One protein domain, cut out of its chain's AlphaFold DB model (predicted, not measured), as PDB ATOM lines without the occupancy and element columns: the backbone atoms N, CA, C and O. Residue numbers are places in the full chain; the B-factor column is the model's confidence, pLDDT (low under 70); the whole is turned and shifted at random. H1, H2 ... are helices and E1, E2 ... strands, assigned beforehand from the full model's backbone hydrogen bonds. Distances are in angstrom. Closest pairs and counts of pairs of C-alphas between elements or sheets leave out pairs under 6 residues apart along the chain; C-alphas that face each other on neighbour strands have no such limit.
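This is residues 5 to 113 of the 116 residues of an uncharacterized protein of Haemophilus influenzae (UniProt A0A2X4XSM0). A strongly twisted sheet of three strands, E2 E1 E3, lies between two helices, H1 running along one face and H4 crossing the other. Next to it is a second, smaller sheet, E4 and E5, with the short helices H2 and H3 over one face of it, and residues 70 to 71 of the long link from E4 to H2 pair with residues 60 to 61 of E4. The printed part has 109 residues, with four named helices and five named strands in the order E1 E2 H1 E3 E4 H2 H3 E5 H4; the class is mixed, helices and strands, and both sheets are antiparallel. The whole is compact, with a radius of gyration of the C-alphas of 13.8 A and spans of 36 by 31 by 25 A.

E1, residues 5 to 15, begins with C-alpha 5 at (50.546, 21.852, 14.266), bends by 51 degrees at residue 8 and is 29.3 A long. E2 is residues 18 to 27, 26.9 A. H1 is residues 30 to 42, 18.4 A, ending with C-alpha 42 at (33.430, 31.943, 2.238). E3 is residues 47 to 53, 19.4 A, and E4 residues 57 to 62, 16.3 A. H2 is residues 79 to 84, 8.9 A, and H3 residues 86 to 92, 10.0 A. E5 is residues 97 to 102, 16.2 A. H4, residues 103 to 112, is 14.5 A long and ends with C-alpha 112 at (37.983, 16.693, 21.683).

E1 is the inner strand of its sheet. E1 and E2 form a hairpin, with N 12 and O 20 at 2.9 A, within hydrogen-bond range. E1 and E3 are antiparallel, with N 7 and O 50 at 2.8 A. E2, H1 and E3 form a split strand-helix-strand unit, two strands running the same way with E1 between them; its crossover is right-handed. H1 is on this sheet at a height of 8.2 A and runs along the strands, over E1; the closest C-alphas of H1 and E3 are those of His 37 and Thr 47, 6.9 A. H4 is on the opposite face at a height of 8.9 A, across the strands, over E2 and E1, giving three layers, helices on both faces of a sheet; the C-alphas of Met 26 and Phe 107, the closest of E2 and H4, are 6.6 A apart. E4 and E5 are antiparallel, with N 60 and O 99 at 2.8 A. The closest C-alphas of E4 and H2 are those of Tyr 57 and Arg 79, 5.7 A; of H3 and E5, those of Ile 86 and Ile 98, 6.9 A. H2 and H3 meet only through their link. Every O i to N i+4 pair is within hydrogen-bond range in H1, H2 and H3, and 5 of 6 in H4.

The two C-alphas farthest apart, those of Leu 42 and Ala 80, are 38.9 A apart. The printed part has no cut. The link from E4 to H2, residues 63 to 78, is long; within it residues 70 to 71 pair antiparallel with residues 60 to 61 of E4. The other links are tight. The mean pLDDT of the printed part is 85.8; residues 16 to 17, 65 to 67 and 108 to 113 are under 70.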
ATOM      1  N   ALA A   5      51.955  21.799  14.623       91.75
ATOM      2  CA  ALA A   5      50.546  21.852  14.266       91.75
ATOM      3  C   ALA A   5      50.271  23.131  13.469       91.75
ATOM      4  O   ALA A   5      51.068  24.073  13.475       91.75
ATOM      5  N   PHE A   6      49.130  23.176  12.797       92.56
ATOM      6  CA  PHE A   6      48.658  24.357  12.097       92.56
ATOM      7  C   PHE A   6      47.437  24.923  12.803       92.56
ATOM      8  O   PHE A   6      46.531  24.189  13.195       92.56
ATOM      9  N   VAL A   7      47.408  26.241  12.954       92.06
ATOM     10  CA  VAL A   7      46.314  26.960  13.594       92.06
ATOM     11  C   VAL A   7      45.654  27.916  12.625       92.06
ATOM     12  O   VAL A   7      46.324  28.591  11.845       92.06
ATOM     13  N   LEU A   8      44.332  27.979  12.712       92.06
ATOM     14  CA  LEU A   8      43.533  29.038  12.131       92.06
ATOM     15  C   LEU A   8      43.387  30.121  13.195       92.06
ATOM     16  O   LEU A   8      42.976  29.836  14.325       92.06
ATOM     17  N   THR A   9      43.736  31.350  12.841       92.56
ATOM     18  CA  THR A   9      43.728  32.486  13.752       92.56
ATOM     19  C   THR A   9      42.744  33.548  13.310       92.56
ATOM     20  O   THR A   9      42.597  33.779  12.111       92.56
ATOM     21  N   ALA A  10      42.151  34.249  14.268       89.19
ATOM     22  CA  ALA A  10      41.336  35.436  14.031       89.19
ATOM     23  C   ALA A  10      41.855  36.603  14.876       89.19
ATOM     24  O   ALA A  10      42.440  36.383  15.936       89.19
ATOM     25  N   GLY A  11      41.659  37.835  14.410       86.12
ATOM     26  CA  GLY A  11      41.935  39.026  15.209       86.12
ATOM     27  C   GLY A  11      40.760  39.332  16.133       86.12
ATOM     28  O   GLY A  11      39.625  39.419  15.670       86.12
ATOM     29  N   VAL A  12      41.023  39.520  17.424       80.50
ATOM     30  CA  VAL A  12      40.058  40.088  18.373       80.50
ATOM     31  C   VAL A  12      40.471  41.518  18.673       80.50
ATOM     32  O   VAL A  12      41.636  41.774  18.976       80.50
ATOM     33  N   HIS A  13      39.520  42.444  18.581       73.94
ATOM     34  CA  HIS A  13      39.736  43.827  18.984       73.94
ATOM     35  C   HIS A  13      40.048  43.905  20.476       73.94
ATOM     36  O   HIS A  13      39.297  43.371  21.293       73.94
ATOM     37  N   VAL A  14      41.146  44.578  20.815       71.12
ATOM     38  CA  VAL A  14      41.571  44.775  22.207       71.12
ATOM     39  C   VAL A  14      41.357  46.225  22.644       71.12
ATOM     40  O   VAL A  14      40.850  46.465  23.732       71.12
ATOM     41  N   PHE A  15      41.695  47.186  21.782       70.56
ATOM     42  CA  PHE A  15      41.391  48.620  21.901       70.56
ATOM     43  C   PHE A  15      41.515  49.273  20.512       70.56
ATOM     44  O   PHE A  15      41.791  48.569  19.534       70.56
ATOM     45  N   GLU A  16      41.277  50.585  20.392       69.06
ATOM     46  CA  GLU A  16      41.272  51.290  19.101       69.06
ATOM     47  C   GLU A  16      42.522  50.976  18.258       69.06
ATOM     48  O   GLU A  16      43.661  51.167  18.682       69.06
ATOM     49  N   GLY A  17      42.293  50.420  17.065       66.06
ATOM     50  CA  GLY A  17      43.340  50.048  16.109       66.06
ATOM     51  C   GLY A  17      44.182  48.812  16.458       66.06
ATOM     52  O   GLY A  17      44.980  48.395  15.623       66.06
ATOM     53  N   SER A  18      44.009  48.194  17.634       73.19
ATOM     54  CA  SER A  18      44.849  47.075  18.088       73.19
ATOM     55  C   SER A  18      44.104  45.744  18.131       73.19
ATOM     56  O   SER A  18      43.052  45.601  18.763       73.19
ATOM     57  N   PHE A  19      44.698  44.743  17.479       78.00
ATOM     58  CA  PHE A  19      44.147  43.399  17.340       78.00
ATOM     59  C   PHE A  19      45.064  42.367  17.987       78.00
ATOM     60  O   PHE A  19      46.260  42.323  17.708       78.00
ATOM     61  N   MET A  20      44.481  41.481  18.788       85.88
ATOM     62  CA  MET A  20      45.166  40.305  19.308       85.88
ATOM     63  C   MET A  20      44.848  39.100  18.419       85.88
ATOM     64  O   MET A  20      43.669  38.769  18.257       85.88
ATOM     65  N   PRO A  21      45.855  38.410  17.857       89.38
ATOM     66  CA  PRO A  21      45.616  37.187  17.115       89.38
ATOM     67  C   PRO A  21      45.330  36.042  18.093       89.38
ATOM     68  O   PRO A  21      46.130  35.744  18.981       89.38
ATOM     69  N   ILE A  22      44.193  35.376  17.917       90.25
ATOM     70  CA  ILE A  22      43.753  34.257  18.754       90.25
ATOM     71  C   ILE A  22      43.631  32.980  17.938       90.25
ATOM     72  O   ILE A  22      43.365  33.032  16.740       90.25
ATOM     73  N   VAL A  23      43.769  31.827  18.586       90.69
ATOM     74  CA  VAL A  23      43.572  30.518  17.952       90.69
ATOM     75  C   VAL A  23      42.096  30.122  17.980       90.69
ATOM     76  O   VAL A  23      41.528  29.853  19.046       90.69
ATOM     77  N   ILE A  24      41.488  30.003  16.797       88.56
ATOM     78  CA  ILE A  24      40.097  29.551  16.639       88.56
ATOM     79  C   ILE A  24      39.990  28.067  16.277       88.56
ATOM     80  O   ILE A  24      39.052  27.412  16.717       88.56
ATOM     81  N   ALA A  25      40.976  27.503  15.574       88.69
ATOM     82  CA  ALA A  25      41.057  26.066  15.305       88.69
ATOM     83  C   ALA A  25      42.514  25.595  15.226       88.69
ATOM     84  O   ALA A  25      43.403  26.382  14.903       88.69
ATOM     85  N   MET A  26      42.755  24.308  15.495       90.31
ATOM     86  CA  MET A  26      44.073  23.668  15.402       90.31
ATOM     87  C   MET A  26      43.952  22.316  14.687       90.31
ATOM     88  O   MET A  26      42.994  21.579  14.933       90.31
ATOM     89  N   ARG A  27      44.899  21.971  13.811       89.69
ATOM     90  CA  ARG A  27      44.961  20.689  13.085       89.69
ATOM     91  C   ARG A  27      46.406  20.210  12.948       89.69
ATOM     92  O   ARG A  27      47.325  21.023  12.924       89.69
ATOM     93  N   GLU A  28      46.609  18.897  12.849       90.25
ATOM     94  CA  GLU A  28      47.951  18.325  12.633       90.25
ATOM     95  C   GLU A  28      48.469  18.586  11.215       90.25
ATOM     96  O   GLU A  28      49.655  18.854  11.033       90.25
ATOM     97  N   SER A  29      47.583  18.537  10.215       89.56
ATOM     98  CA  SER A  29      47.938  18.710   8.807       89.56
ATOM     99  C   SER A  29      47.598  20.103   8.284       89.56
ATOM    100  O   SER A  29      46.650  20.766   8.727       89.56
ATOM    101  N   LYS A  30      48.382  20.543   7.298       91.00
ATOM    102  CA  LYS A  30      48.175  21.818   6.609       91.00
ATOM    103  C   LYS A  30      46.901  21.773   5.766       91.00
ATOM    104  O   LYS A  30      46.180  22.759   5.669       91.00
ATOM    105  N   GLU A  31      46.609  20.621   5.182       92.62
ATOM    106  CA  GLU A  31      45.462  20.382   4.314       92.62
ATOM    107  C   GLU A  31      44.153  20.542   5.096       92.62
ATOM    108  O   GLU A  31      43.271  21.285   4.669       92.62
ATOM    109  N   ALA A  32      44.067  19.952   6.294       89.81
ATOM    110  CA  ALA A  32      42.874  20.044   7.133       89.81
ATOM    111  C   ALA A  32      42.611  21.476   7.627       89.81
ATOM    112  O   ALA A  32      41.460  21.905   7.717       89.81
ATOM    113  N   ILE A  33      43.661  22.244   7.948       92.00
ATOM    114  CA  ILE A  33      43.466  23.647   8.341       92.00
ATOM    115  C   ILE A  33      43.107  24.532   7.137       92.00
ATOM    116  O   ILE A  33      42.364  25.500   7.295       92.00
ATOM    117  N   LEU A  34      43.610  24.209   5.937       92.75
ATOM    118  CA  LEU A  34      43.299  24.934   4.701       92.75
ATOM    119  C   LEU A  34      41.833  24.778   4.309       92.75
ATOM    120  O   LEU A  34      41.215  25.750   3.876       92.75
ATOM    121  N   GLU A  35      41.272  23.585   4.479       90.75
ATOM    122  CA  GLU A  35      39.847  23.343   4.270       90.75
ATOM    123  C   GLU A  35      38.995  24.217   5.200       90.75
ATOM    124  O   GLU A  35      38.138  24.968   4.730       90.75
ATOM    125  N   LEU A  36      39.309  24.232   6.502       89.31
ATOM    126  CA  LEU A  36      38.635  25.106   7.467       89.31
ATOM    127  C   LEU A  36      38.773  26.591   7.107       89.31
ATOM    128  O   LEU A  36      37.790  27.328   7.144       89.31
ATOM    129  N   HIS A  37      39.971  27.037   6.726       92.06
ATOM    130  CA  HIS A  37      40.205  28.419   6.307       92.06
ATOM    131  C   HIS A  37      39.335  28.820   5.109       92.06
ATOM    132  O   HIS A  37      38.763  29.912   5.108       92.06
ATOM    133  N   ARG A  38      39.194  27.943   4.103       90.56
ATOM    134  CA  ARG A  38      38.314  28.188   2.947       90.56
ATOM    135  C   ARG A  38      36.866  28.375   3.390       90.56
ATOM    136  O   ARG A  38      36.251  29.360   2.994       90.56
ATOM    137  N   THR A  39      36.354  27.507   4.263       89.44
ATOM    138  CA  THR A  39      34.992  27.627   4.813       89.44
ATOM    139  C   THR A  39      34.777  28.958   5.535       89.44
ATOM    140  O   THR A  39      33.777  29.632   5.304       89.44
ATOM    141  N   TYR A  40      35.729  29.391   6.368       86.88
ATOM    142  CA  TYR A  40      35.645  30.679   7.070       86.88
ATOM    143  C   TYR A  40      35.728  31.880   6.118       86.88
ATOM    144  O   TYR A  40      34.990  32.851   6.288       86.88
ATOM    145  N   THR A  41      36.579  31.799   5.093       87.31
ATOM    146  CA  THR A  41      36.709  32.841   4.063       87.31
ATOM    147  C   THR A  41      35.405  33.011   3.281       87.31
ATOM    148  O   THR A  41      34.964  34.138   3.076       87.31
ATOM    149  N   LEU A  42      34.738  31.910   2.909       90.25
ATOM    150  CA  LEU A  42      33.430  31.943   2.238       90.25
ATOM    151  C   LEU A  42      32.330  32.581   3.103       90.25
ATOM    152  O   LEU A  42      31.378  33.141   2.572       90.25
ATOM    153  N   GLN A  43      32.479  32.545   4.429       87.75
ATOM    154  CA  GLN A  43      31.596  33.227   5.382       87.75
ATOM    155  C   GLN A  43      31.986  34.699   5.628       87.75
ATOM    156  O   GLN A  43      31.424  35.334   6.518       87.75
ATOM    157  N   GLY A  44      32.973  35.240   4.905       85.50
ATOM    158  CA  GLY A  44      33.452  36.618   5.062       85.50
ATOM    159  C   GLY A  44      34.286  36.868   6.325       85.50
ATOM    160  O   GLY A  44      34.503  38.019   6.699       85.50
ATOM    161  N   LYS A  45      34.758  35.818   7.012       85.44
ATOM    162  CA  LYS A  45      35.543  35.960   8.247       85.44
ATOM    163  C   LYS A  45      37.019  36.201   7.930       85.44
ATOM    164  O   LYS A  45      37.661  35.391   7.263       85.44
ATOM    165  N   LEU A  46      37.582  37.274   8.487       86.19
ATOM    166  CA  LEU A  46      39.012  37.580   8.395       86.19
ATOM    167  C   LEU A  46      39.815  36.622   9.284       86.19
ATOM    168  O   LEU A  46      39.898  36.791  10.503       86.19
ATOM    169  N   THR A  47      40.392  35.595   8.664       89.88
ATOM    170  CA  THR A  47      41.192  34.567   9.341       89.88
ATOM    171  C   THR A  47      42.533  34.363   8.641       89.88
ATOM    172  O   THR A  47      42.726  34.807   7.514       89.88
ATOM    173  N   ASN A  48      43.493  33.741   9.326       92.31
ATOM    174  CA  ASN A  48      44.816  33.444   8.776       92.31
ATOM    175  C   ASN A  48      45.317  32.083   9.277       92.31
ATOM    176  O   ASN A  48      44.889  31.622  10.333       92.31
ATOM    177  N   ILE A  49      46.228  31.444   8.546       92.25
ATOM    178  CA  ILE A  49      46.842  30.172   8.940       92.25
ATOM    179  C   ILE A  49      48.261  30.422   9.443       92.25
ATOM    180  O   ILE A  49      49.045  31.124   8.807       92.25
ATOM    181  N   ARG A  50      48.625  29.789  10.559       92.94
ATOM    182  CA  ARG A  50      49.999  29.781  11.079       92.94
ATOM    183  C   ARG A  50      50.437  28.370  11.438       92.94
ATOM    184  O   ARG A  50      49.638  27.575  11.920       92.94
ATOM    185  N   ALA A  51      51.713  28.067  11.231       93.25
ATOM    186  CA  ALA A  51      52.335  26.893  11.830       93.25
ATOM    187  C   ALA A  51      52.811  27.248  13.243       93.25
ATOM    188  O   ALA A  51      53.354  28.330  13.464       93.25
ATOM    189  N   ILE A  52      52.626  26.334  14.187       93.19
ATOM    190  CA  ILE A  52      53.076  26.472  15.572       93.19
ATOM    191  C   ILE A  52      53.801  25.208  16.013       93.19
ATOM    192  O   ILE A  52      53.553  24.117  15.502       93.19
ATOM    193  N   ASN A  53      54.662  25.349  17.013       94.19
ATOM    194  CA  ASN A  53      55.247  24.215  17.709       94.19
ATOM    195  C   ASN A  53      54.420  23.923  18.966       94.19
ATOM    196  O   ASN A  53      54.256  24.790  19.820       94.19
ATOM    197  N   LEU A  54      53.925  22.696  19.090       92.88
ATOM    198  CA  LEU A  54      53.098  22.228  20.198       92.88
ATOM    199  C   LEU A  54      53.804  22.316  21.563       92.88
ATOM    200  O   LEU A  54      53.137  22.386  22.591       92.88
ATOM    201  N   ASN A  55      55.139  22.348  21.590       94.31
ATOM    202  CA  ASN A  55      55.908  22.519  22.826       94.31
ATOM    203  C   ASN A  55      56.170  23.986  23.193       94.31
ATOM    204  O   ASN A  55      56.706  24.239  24.270       94.31
ATOM    205  N   HIS A  56      55.836  24.944  22.324       95.31
ATOM    206  CA  HIS A  56      55.944  26.356  22.679       95.31
ATOM    207  C   HIS A  56      54.865  26.731  23.695       95.31
ATOM    208  O   HIS A  56      53.753  26.194  23.676       95.31
ATOM    209  N   TYR A  57      55.221  27.669  24.562       95.75
ATOM    210  CA  TYR A  57      54.345  28.245  25.565       95.75
ATOM    211  C   TYR A  57      53.498  29.362  24.967       95.75
ATOM    212  O   TYR A  57      53.939  30.098  24.086       95.75
ATOM    213  N   THR A  58      52.276  29.489  25.452       95.19
ATOM    214  CA  THR A  58      51.325  30.519  25.054       95.19
ATOM    215  C   THR A  58      50.435  30.901  26.233       95.19
ATOM    216  O   THR A  58      50.520  30.306  27.309       95.19
ATOM    217  N   LEU A  59      49.580  31.900  26.026       93.50
ATOM    218  CA  LEU A  59      48.630  32.378  27.017       93.50
ATOM    219  C   LEU A  59      47.242  31.799  26.775       93.50
ATOM    220  O   LEU A  59      46.672  31.949  25.694       93.50
ATOM    221  N   GLU A  60      46.686  31.205  27.823       92.62
ATOM    222  CA  GLU A  60      45.263  30.932  27.968       92.62
ATOM    223  C   GLU A  60      44.635  32.049  28.804       92.62
ATOM    224  O   GLU A  60      45.023  32.278  29.950       92.62
ATOM    225  N   ILE A  61      43.666  32.755  28.229       89.44
ATOM    226  CA  ILE A  61      43.020  33.930  28.811       89.44
ATOM    227  C   ILE A  61      41.537  33.618  29.010       89.44
ATOM    228  O   ILE A  61      40.767  33.508  28.056       89.44
ATOM    229  N   SER A  62      41.120  33.497  30.265       88.75
ATOM    230  CA  SER A  62      39.732  33.257  30.661       88.75
ATOM    231  C   SER A  62      39.089  34.553  31.145       88.75
ATOM    232  O   SER A  62      39.484  35.104  32.170       88.75
ATOM    233  N   LEU A  63      38.071  35.032  30.426       83.19
ATOM    234  CA  LEU A  63      37.390  36.304  30.715       83.19
ATOM    235  C   LEU A  63      36.223  36.180  31.722       83.19
ATOM    236  O   LEU A  63      35.522  37.155  31.969       83.19
ATOM    237  N   GLY A  64      35.991  34.994  32.298       71.00
ATOM    238  CA  GLY A  64      35.031  34.784  33.395       71.00
ATOM    239  C   GLY A  64      33.543  34.730  33.010       71.00
ATOM    240  O   GLY A  64      32.703  34.567  33.885       71.00
ATOM    241  N   ASN A  65      33.188  34.820  31.725       66.44
ATOM    242  CA  ASN A  65      31.800  34.926  31.247       66.44
ATOM    243  C   ASN A  65      31.242  33.637  30.607       66.44
ATOM    244  O   ASN A  65      30.537  33.709  29.604       66.44
ATOM    245  N   ALA A  66      31.584  32.462  31.150       60.19
ATOM    246  CA  ALA A  66      31.209  31.136  30.623       60.19
ATOM    247  C   ALA A  66      31.648  30.848  29.166       60.19
ATOM    248  O   ALA A  66      31.286  29.821  28.596       60.19
ATOM    249  N   ARG A  67      32.456  31.725  28.554       68.44
ATOM    250  CA  ARG A  67      33.058  31.491  27.239       68.44
ATOM    251  C   ARG A  67      34.283  30.598  27.364       68.44
ATOM    252  O   ARG A  67      34.996  30.646  28.367       68.44
ATOM    253  N   ALA A  68      34.547  29.839  26.304       76.62
ATOM    254  CA  ALA A  68      35.792  29.099  26.175       76.62
ATOM    255  C   ALA A  68      36.997  30.052  26.333       76.62
ATOM    256  O   ALA A  68      36.951  31.176  25.813       76.62
ATOM    257  N   PRO A  69      38.071  29.621  27.018       85.44
ATOM    258  CA  PRO A  69      39.286  30.412  27.127       85.44
ATOM    259  C   PRO A  69      39.848  30.801  25.756       85.44
ATOM    260  O   PRO A  69      39.820  30.029  24.790       85.44
ATOM    261  N   ILE A  70      40.377  32.018  25.675       88.31
ATOM    262  CA  ILE A  70      41.057  32.533  24.492       88.31
ATOM    263  C   ILE A  70      42.505  32.059  24.536       88.31
ATOM    264  O   ILE A  70      43.196  32.272  25.527       88.31
ATOM    265  N   ILE A  71      42.976  31.465  23.445       91.38
ATOM    266  CA  ILE A  71      44.380  31.086  23.299       91.38
ATOM    267  C   ILE A  71      45.069  32.117  22.414       91.38
ATOM    268  O   ILE A  71      44.639  32.334  21.275       91.38
ATOM    269  N   HIS A  72      46.126  32.744  22.922       91.25
ATOM    270  CA  HIS A  72      46.937  33.665  22.138       91.25
ATOM    271  C   HIS A  72      47.641  32.908  21.001       91.25
ATOM    272  O   HIS A  72      48.160  31.812  21.183       91.25
ATOM    273  N   ALA A  73      47.646  33.455  19.787       90.50
ATOM    274  CA  ALA A  73      48.231  32.759  18.637       90.50
ATOM    275  C   ALA A  73      49.762  32.850  18.577       90.50
ATOM    276  O   ALA A  73      50.380  32.233  17.707       90.50
ATOM    277  N   GLU A  74      50.380  33.633  19.459       90.75
ATOM    278  CA  GLU A  74      51.831  33.712  19.562       90.75
ATOM    279  C   GLU A  74      52.369  32.660  20.533       90.75
ATOM    280  O   GLU A  74      51.828  32.458  21.623       90.75
ATOM    281  N   GLY A  75      53.442  31.991  20.109       91.06
ATOM    282  CA  GLY A  75      54.153  30.994  20.895       91.06
ATOM    283  C   GLY A  75      55.555  31.452  21.247       91.06
ATOM    284  O   GLY A  75      56.282  31.923  20.373       91.06
ATOM    285  N   LYS A  76      55.950  31.233  22.496       94.56
ATOM    286  CA  LYS A  76      57.294  31.481  23.014       94.56
ATOM    287  C   LYS A  76      58.014  30.171  23.294       94.56
ATOM    288  O   LYS A  76      57.383  29.151  23.580       94.56
ATOM    289  N   ARG A  77      59.339  30.166  23.163       94.00
ATOM    290  CA  ARG A  77      60.127  28.944  23.400       94.00
ATOM    291  C   ARG A  77      60.235  28.661  24.887       94.00
ATOM    292  O   ARG A  77      60.133  27.507  25.300       94.00
ATOM    293  N   GLU A  78      60.394  29.719  25.665       94.56
ATOM    294  CA  GLU A  78      60.532  29.651  27.108       94.56
ATOM    295  C   GLU A  78      59.247  30.095  27.798       94.56
ATOM    296  O   GLU A  78      58.480  30.916  27.291       94.56
ATOM    297  N   ARG A  79      59.003  29.531  28.981       93.62
ATOM    298  CA  ARG A  79      57.843  29.888  29.794       93.62
ATOM    299  C   ARG A  79      57.931  31.338  30.274       93.62
ATOM    300  O   ARG A  79      56.932  32.041  30.202       93.62
ATOM    301  N   ALA A  80      59.117  31.778  30.699       93.06
ATOM    302  CA  ALA A  80      59.357  33.133  31.197       93.06
ATOM    303  C   ALA A  80      59.005  34.205  30.148       93.06
ATOM    304  O   ALA A  80      58.271  35.139  30.448       93.06
ATOM    305  N   GLU A  81      59.405  34.001  28.888       92.12
ATOM    306  CA  GLU A  81      59.036  34.882  27.767       92.12
ATOM    307  C   GLU A  81      57.511  34.999  27.575       92.12
ATOM    308  O   GLU A  81      57.002  36.039  27.154       92.12
ATOM    309  N   ALA A  82      56.755  33.927  27.839       91.94
ATOM    310  CA  ALA A  82      55.294  33.971  27.795       91.94
ATOM    311  C   ALA A  82      54.708  34.659  29.039       91.94
ATOM    312  O   ALA A  82      53.700  35.355  28.928       91.94
ATOM    313  N   GLU A  83      55.331  34.500  30.209       93.38
ATOM    314  CA  GLU A  83      54.916  35.151  31.457       93.38
ATOM    315  C   GLU A  83      55.046  36.678  31.384       93.38
ATOM    316  O   GLU A  83      54.159  37.387  31.861       93.38
ATOM    317  N   GLU A  84      56.069  37.201  30.703       90.06
ATOM    318  CA  GLU A  84      56.226  38.643  30.458       90.06
ATOM    319  C   GLU A  84      55.025  39.251  29.719       90.06
ATOM    320  O   GLU A  84      54.608  40.376  30.003       90.06
ATOM    321  N   ALA A  85      54.399  38.485  28.820       85.88
ATOM    322  CA  ALA A  85      53.222  38.934  28.086       85.88
ATOM    323  C   ALA A  85      51.959  39.030  28.968       85.88
ATOM    324  O   ALA A  85      50.994  39.678  28.565       85.88
ATOM    325  N   ILE A  86      51.944  38.454  30.180       88.56
ATOM    326  CA  ILE A  86      50.782  38.509  31.085       88.56
ATOM    327  C   ILE A  86      50.492  39.942  31.531       88.56
ATOM    328  O   ILE A  86      49.327  40.339  31.566       88.56
ATOM    329  N   ALA A  87      51.519  40.716  31.894       88.06
ATOM    330  CA  ALA A  87      51.336  42.040  32.492       88.06
ATOM    331  C   ALA A  87      50.577  43.020  31.564       88.06
ATOM    332  O   ALA A  87      49.599  43.630  32.021       88.06
ATOM    333  N   PRO A  88      50.911  43.118  30.260       84.38
ATOM    334  CA  PRO A  88      50.094  43.846  29.291       84.38
ATOM    335  C   PRO A  88      48.627  43.392  29.266       84.38
ATOM    336  O   PRO A  88      47.719  44.219  29.366       84.38
ATOM    337  N   PHE A  89      48.362  42.082  29.211       83.94
ATOM    338  CA  PHE A  89      46.987  41.570  29.173       83.94
ATOM    339  C   PHE A  89      46.225  41.789  30.479       83.94
ATOM    340  O   PHE A  89      45.021  42.017  30.437       83.94
ATOM    341  N   LYS A  90      46.901  41.771  31.631       86.19
ATOM    342  CA  LYS A  90      46.293  42.100  32.925       86.19
ATOM    343  C   LYS A  90      45.895  43.563  33.040       86.19
ATOM    344  O   LYS A  90      44.911  43.863  33.704       86.19
ATOM    345  N   THR A  91      46.625  44.452  32.380       86.19
ATOM    346  CA  THR A  91      46.265  45.874  32.322       86.19
ATOM    347  C   THR A  91      44.980  46.070  31.514       86.19
ATOM    348  O   THR A  91      44.111  46.841  31.906       86.19
ATOM    349  N   LEU A  92      44.831  45.320  30.418       82.50
ATOM    350  CA  LEU A  92      43.670  45.379  29.522       82.50
ATOM    351  C   LEU A  92      42.445  44.635  30.069       82.50
ATOM    352  O   LEU A  92      41.314  45.089  29.920       82.50
ATOM    353  N   TYR A  93      42.672  43.500  30.726       84.75
ATOM    354  CA  TYR A  93      41.637  42.648  31.298       84.75
ATOM    355  C   TYR A  93      41.960  42.338  32.770       84.75
ATOM    356  O   TYR A  93      42.396  41.225  33.090       84.75
ATOM    357  N   PRO A  94      41.733  43.290  33.696       85.88
ATOM    358  CA  PRO A  94      42.122  43.137  35.103       85.88
ATOM    359  C   PRO A  94      41.553  41.872  35.755       85.88
ATOM    360  O   PRO A  94      42.249  41.151  36.481       85.88
ATOM    361  N   THR A  95      40.304  41.550  35.420       88.75
ATOM    362  CA  THR A  95      39.558  40.405  35.954       88.75
ATOM    363  C   THR A  95      39.844  39.086  35.235       88.75
ATOM    364  O   THR A  95      39.426  38.039  35.725       88.75
ATOM    365  N   ALA A  96      40.569  39.089  34.109       88.06
ATOM    366  CA  ALA A  96      40.840  37.862  33.367       88.06
ATOM    367  C   ALA A  96      41.765  36.929  34.150       88.06
ATOM    368  O   ALA A  96      42.786  37.351  34.694       88.06
ATOM    369  N   GLN A  97      41.463  35.637  34.171       90.69
ATOM    370  CA  GLN A  97      42.416  34.635  34.631       90.69
ATOM    371  C   GLN A  97      43.326  34.263  33.462       90.69
ATOM    372  O   GLN A  97      42.850  33.779  32.440       90.69
ATOM    373  N   ILE A  98      44.629  34.501  33.608       91.88
ATOM    374  CA  ILE A  98      45.619  34.247  32.558       91.88
ATOM    375  C   ILE A  98      46.568  33.160  33.041       91.88
ATOM    376  O   ILE A  98      47.070  33.226  34.164       91.88
ATOM    377  N   ARG A  99      46.793  32.152  32.202       92.81
ATOM    378  CA  ARG A  99      47.695  31.031  32.467       92.81
ATOM    379  C   ARG A  99      48.673  30.874  31.318       92.81
ATOM    380  O   ARG A  99      48.305  31.061  30.163       92.81
ATOM    381  N   VAL A 100      49.898  30.479  31.646       94.94
ATOM    382  CA  VAL A 100      50.876  30.042  30.651       94.94
ATOM    383  C   VAL A 100      50.765  28.537  30.502       94.94
ATOM    384  O   VAL A 100      50.936  27.800  31.473       94.94
ATOM    385  N   ILE A 101      50.471  28.096  29.287       94.19
ATOM    386  CA  ILE A 101      50.297  26.687  28.924       94.19
ATOM    387  C   ILE A 101      51.155  26.361  27.707       94.19
ATOM    388  O   ILE A 101      51.598  27.272  27.009       94.19
ATOM    389  N   GLN A 102      51.384  25.083  27.410       93.94
ATOM    390  CA  GLN A 102      51.947  24.700  26.116       93.94
ATOM    391  C   GLN A 102      50.825  24.522  25.095       93.94
ATOM    392  O   GLN A 102      49.710  24.116  25.429       93.94
ATOM    393  N   PHE A 103      51.113  24.771  23.818       92.94
ATOM    394  CA  PHE A 103      50.112  24.575  22.766       92.94
ATOM    395  C   PHE A 103      49.560  23.148  22.711       92.94
ATOM    396  O   PHE A 103      48.394  22.979  22.375       92.94
ATOM    397  N   LYS A 104      50.353  22.129  23.061       91.31
ATOM    398  CA  LYS A 104      49.889  20.737  23.157       91.31
ATOM    399  C   LYS A 104      48.752  20.558  24.168       91.31
ATOM    400  O   LYS A 104      47.875  19.735  23.932       91.31
ATOM    401  N   ASP A 105      48.737  21.347  25.242       88.56
ATOM    402  CA  ASP A 105      47.728  21.240  26.297       88.56
ATOM    403  C   ASP A 105      46.376  21.762  25.776       88.56
ATOM    404  O   ASP A 105      45.341  21.121  25.952       88.56
ATOM    405  N   ALA A 106      46.397  22.866  25.019       82.00
ATOM    406  CA  ALA A 106      45.219  23.387  24.317       82.00
ATOM    407  C   ALA A 106      44.801  22.516  23.119       82.00
ATOM    408  O   ALA A 106      43.613  22.396  22.810       82.00
ATOM    409  N   PHE A 107      45.775  21.917  22.432       76.38
ATOM    410  CA  PHE A 107      45.556  21.089  21.250       76.38
ATOM    411  C   PHE A 107      44.713  19.858  21.570       76.38
ATOM    412  O   PHE A 107      43.732  19.592  20.881       76.38
ATOM    413  N   LEU A 108      45.048  19.161  22.659       62.97
ATOM    414  CA  LEU A 108      44.303  17.994  23.130       62.97
ATOM    415  C   LEU A 108      42.853  18.356  23.487       62.97
ATOM    416  O   LEU A 108      41.932  17.611  23.166       62.97
ATOM    417  N   PHE A 109      42.630  19.533  24.079       58.53
ATOM    418  CA  PHE A 109      41.291  19.988  24.458       58.53
ATOM    419  C   PHE A 109      40.426  20.363  23.242       58.53
ATOM    420  O   PHE A 109      39.268  19.956  23.147       58.53
ATOM    421  N   LYS A 110      40.987  21.093  22.265       60.06
ATOM    422  CA  LYS A 110      40.263  21.517  21.051       60.06
ATOM    423  C   LYS A 110      40.152  20.441  19.963       60.06
ATOM    424  O   LYS A 110      39.395  20.638  19.017       60.06
ATOM    425  N   GLN A 111      40.883  19.328  20.062       51.53
ATOM    426  CA  GLN A 111      40.613  18.134  19.253       51.53
ATOM    427  C   GLN A 111      39.378  17.371  19.754       51.53
ATOM    428  O   GLN A 111      38.633  16.841  18.934       51.53
ATOM    429  N   CYS A 112      39.147  17.346  21.072       39.97
ATOM    430  CA  CYS A 112      37.983  16.693  21.683       39.97
ATOM    431  C   CYS A 112      36.706  17.534  21.608       39.97
ATOM    432  O   CYS A 112      35.614  16.972  21.569       39.97
ATOM    433  N   ALA A 113      36.830  18.863  21.551       43.81
ATOM    434  CA  ALA A 113      35.735  19.747  21.172       43.81
ATOM    435  C   ALA A 113      35.497  19.619  19.660       43.81
ATOM    436  O   ALA A 113      35.881  20.482  18.864       43.81
TER     437      ALA A 113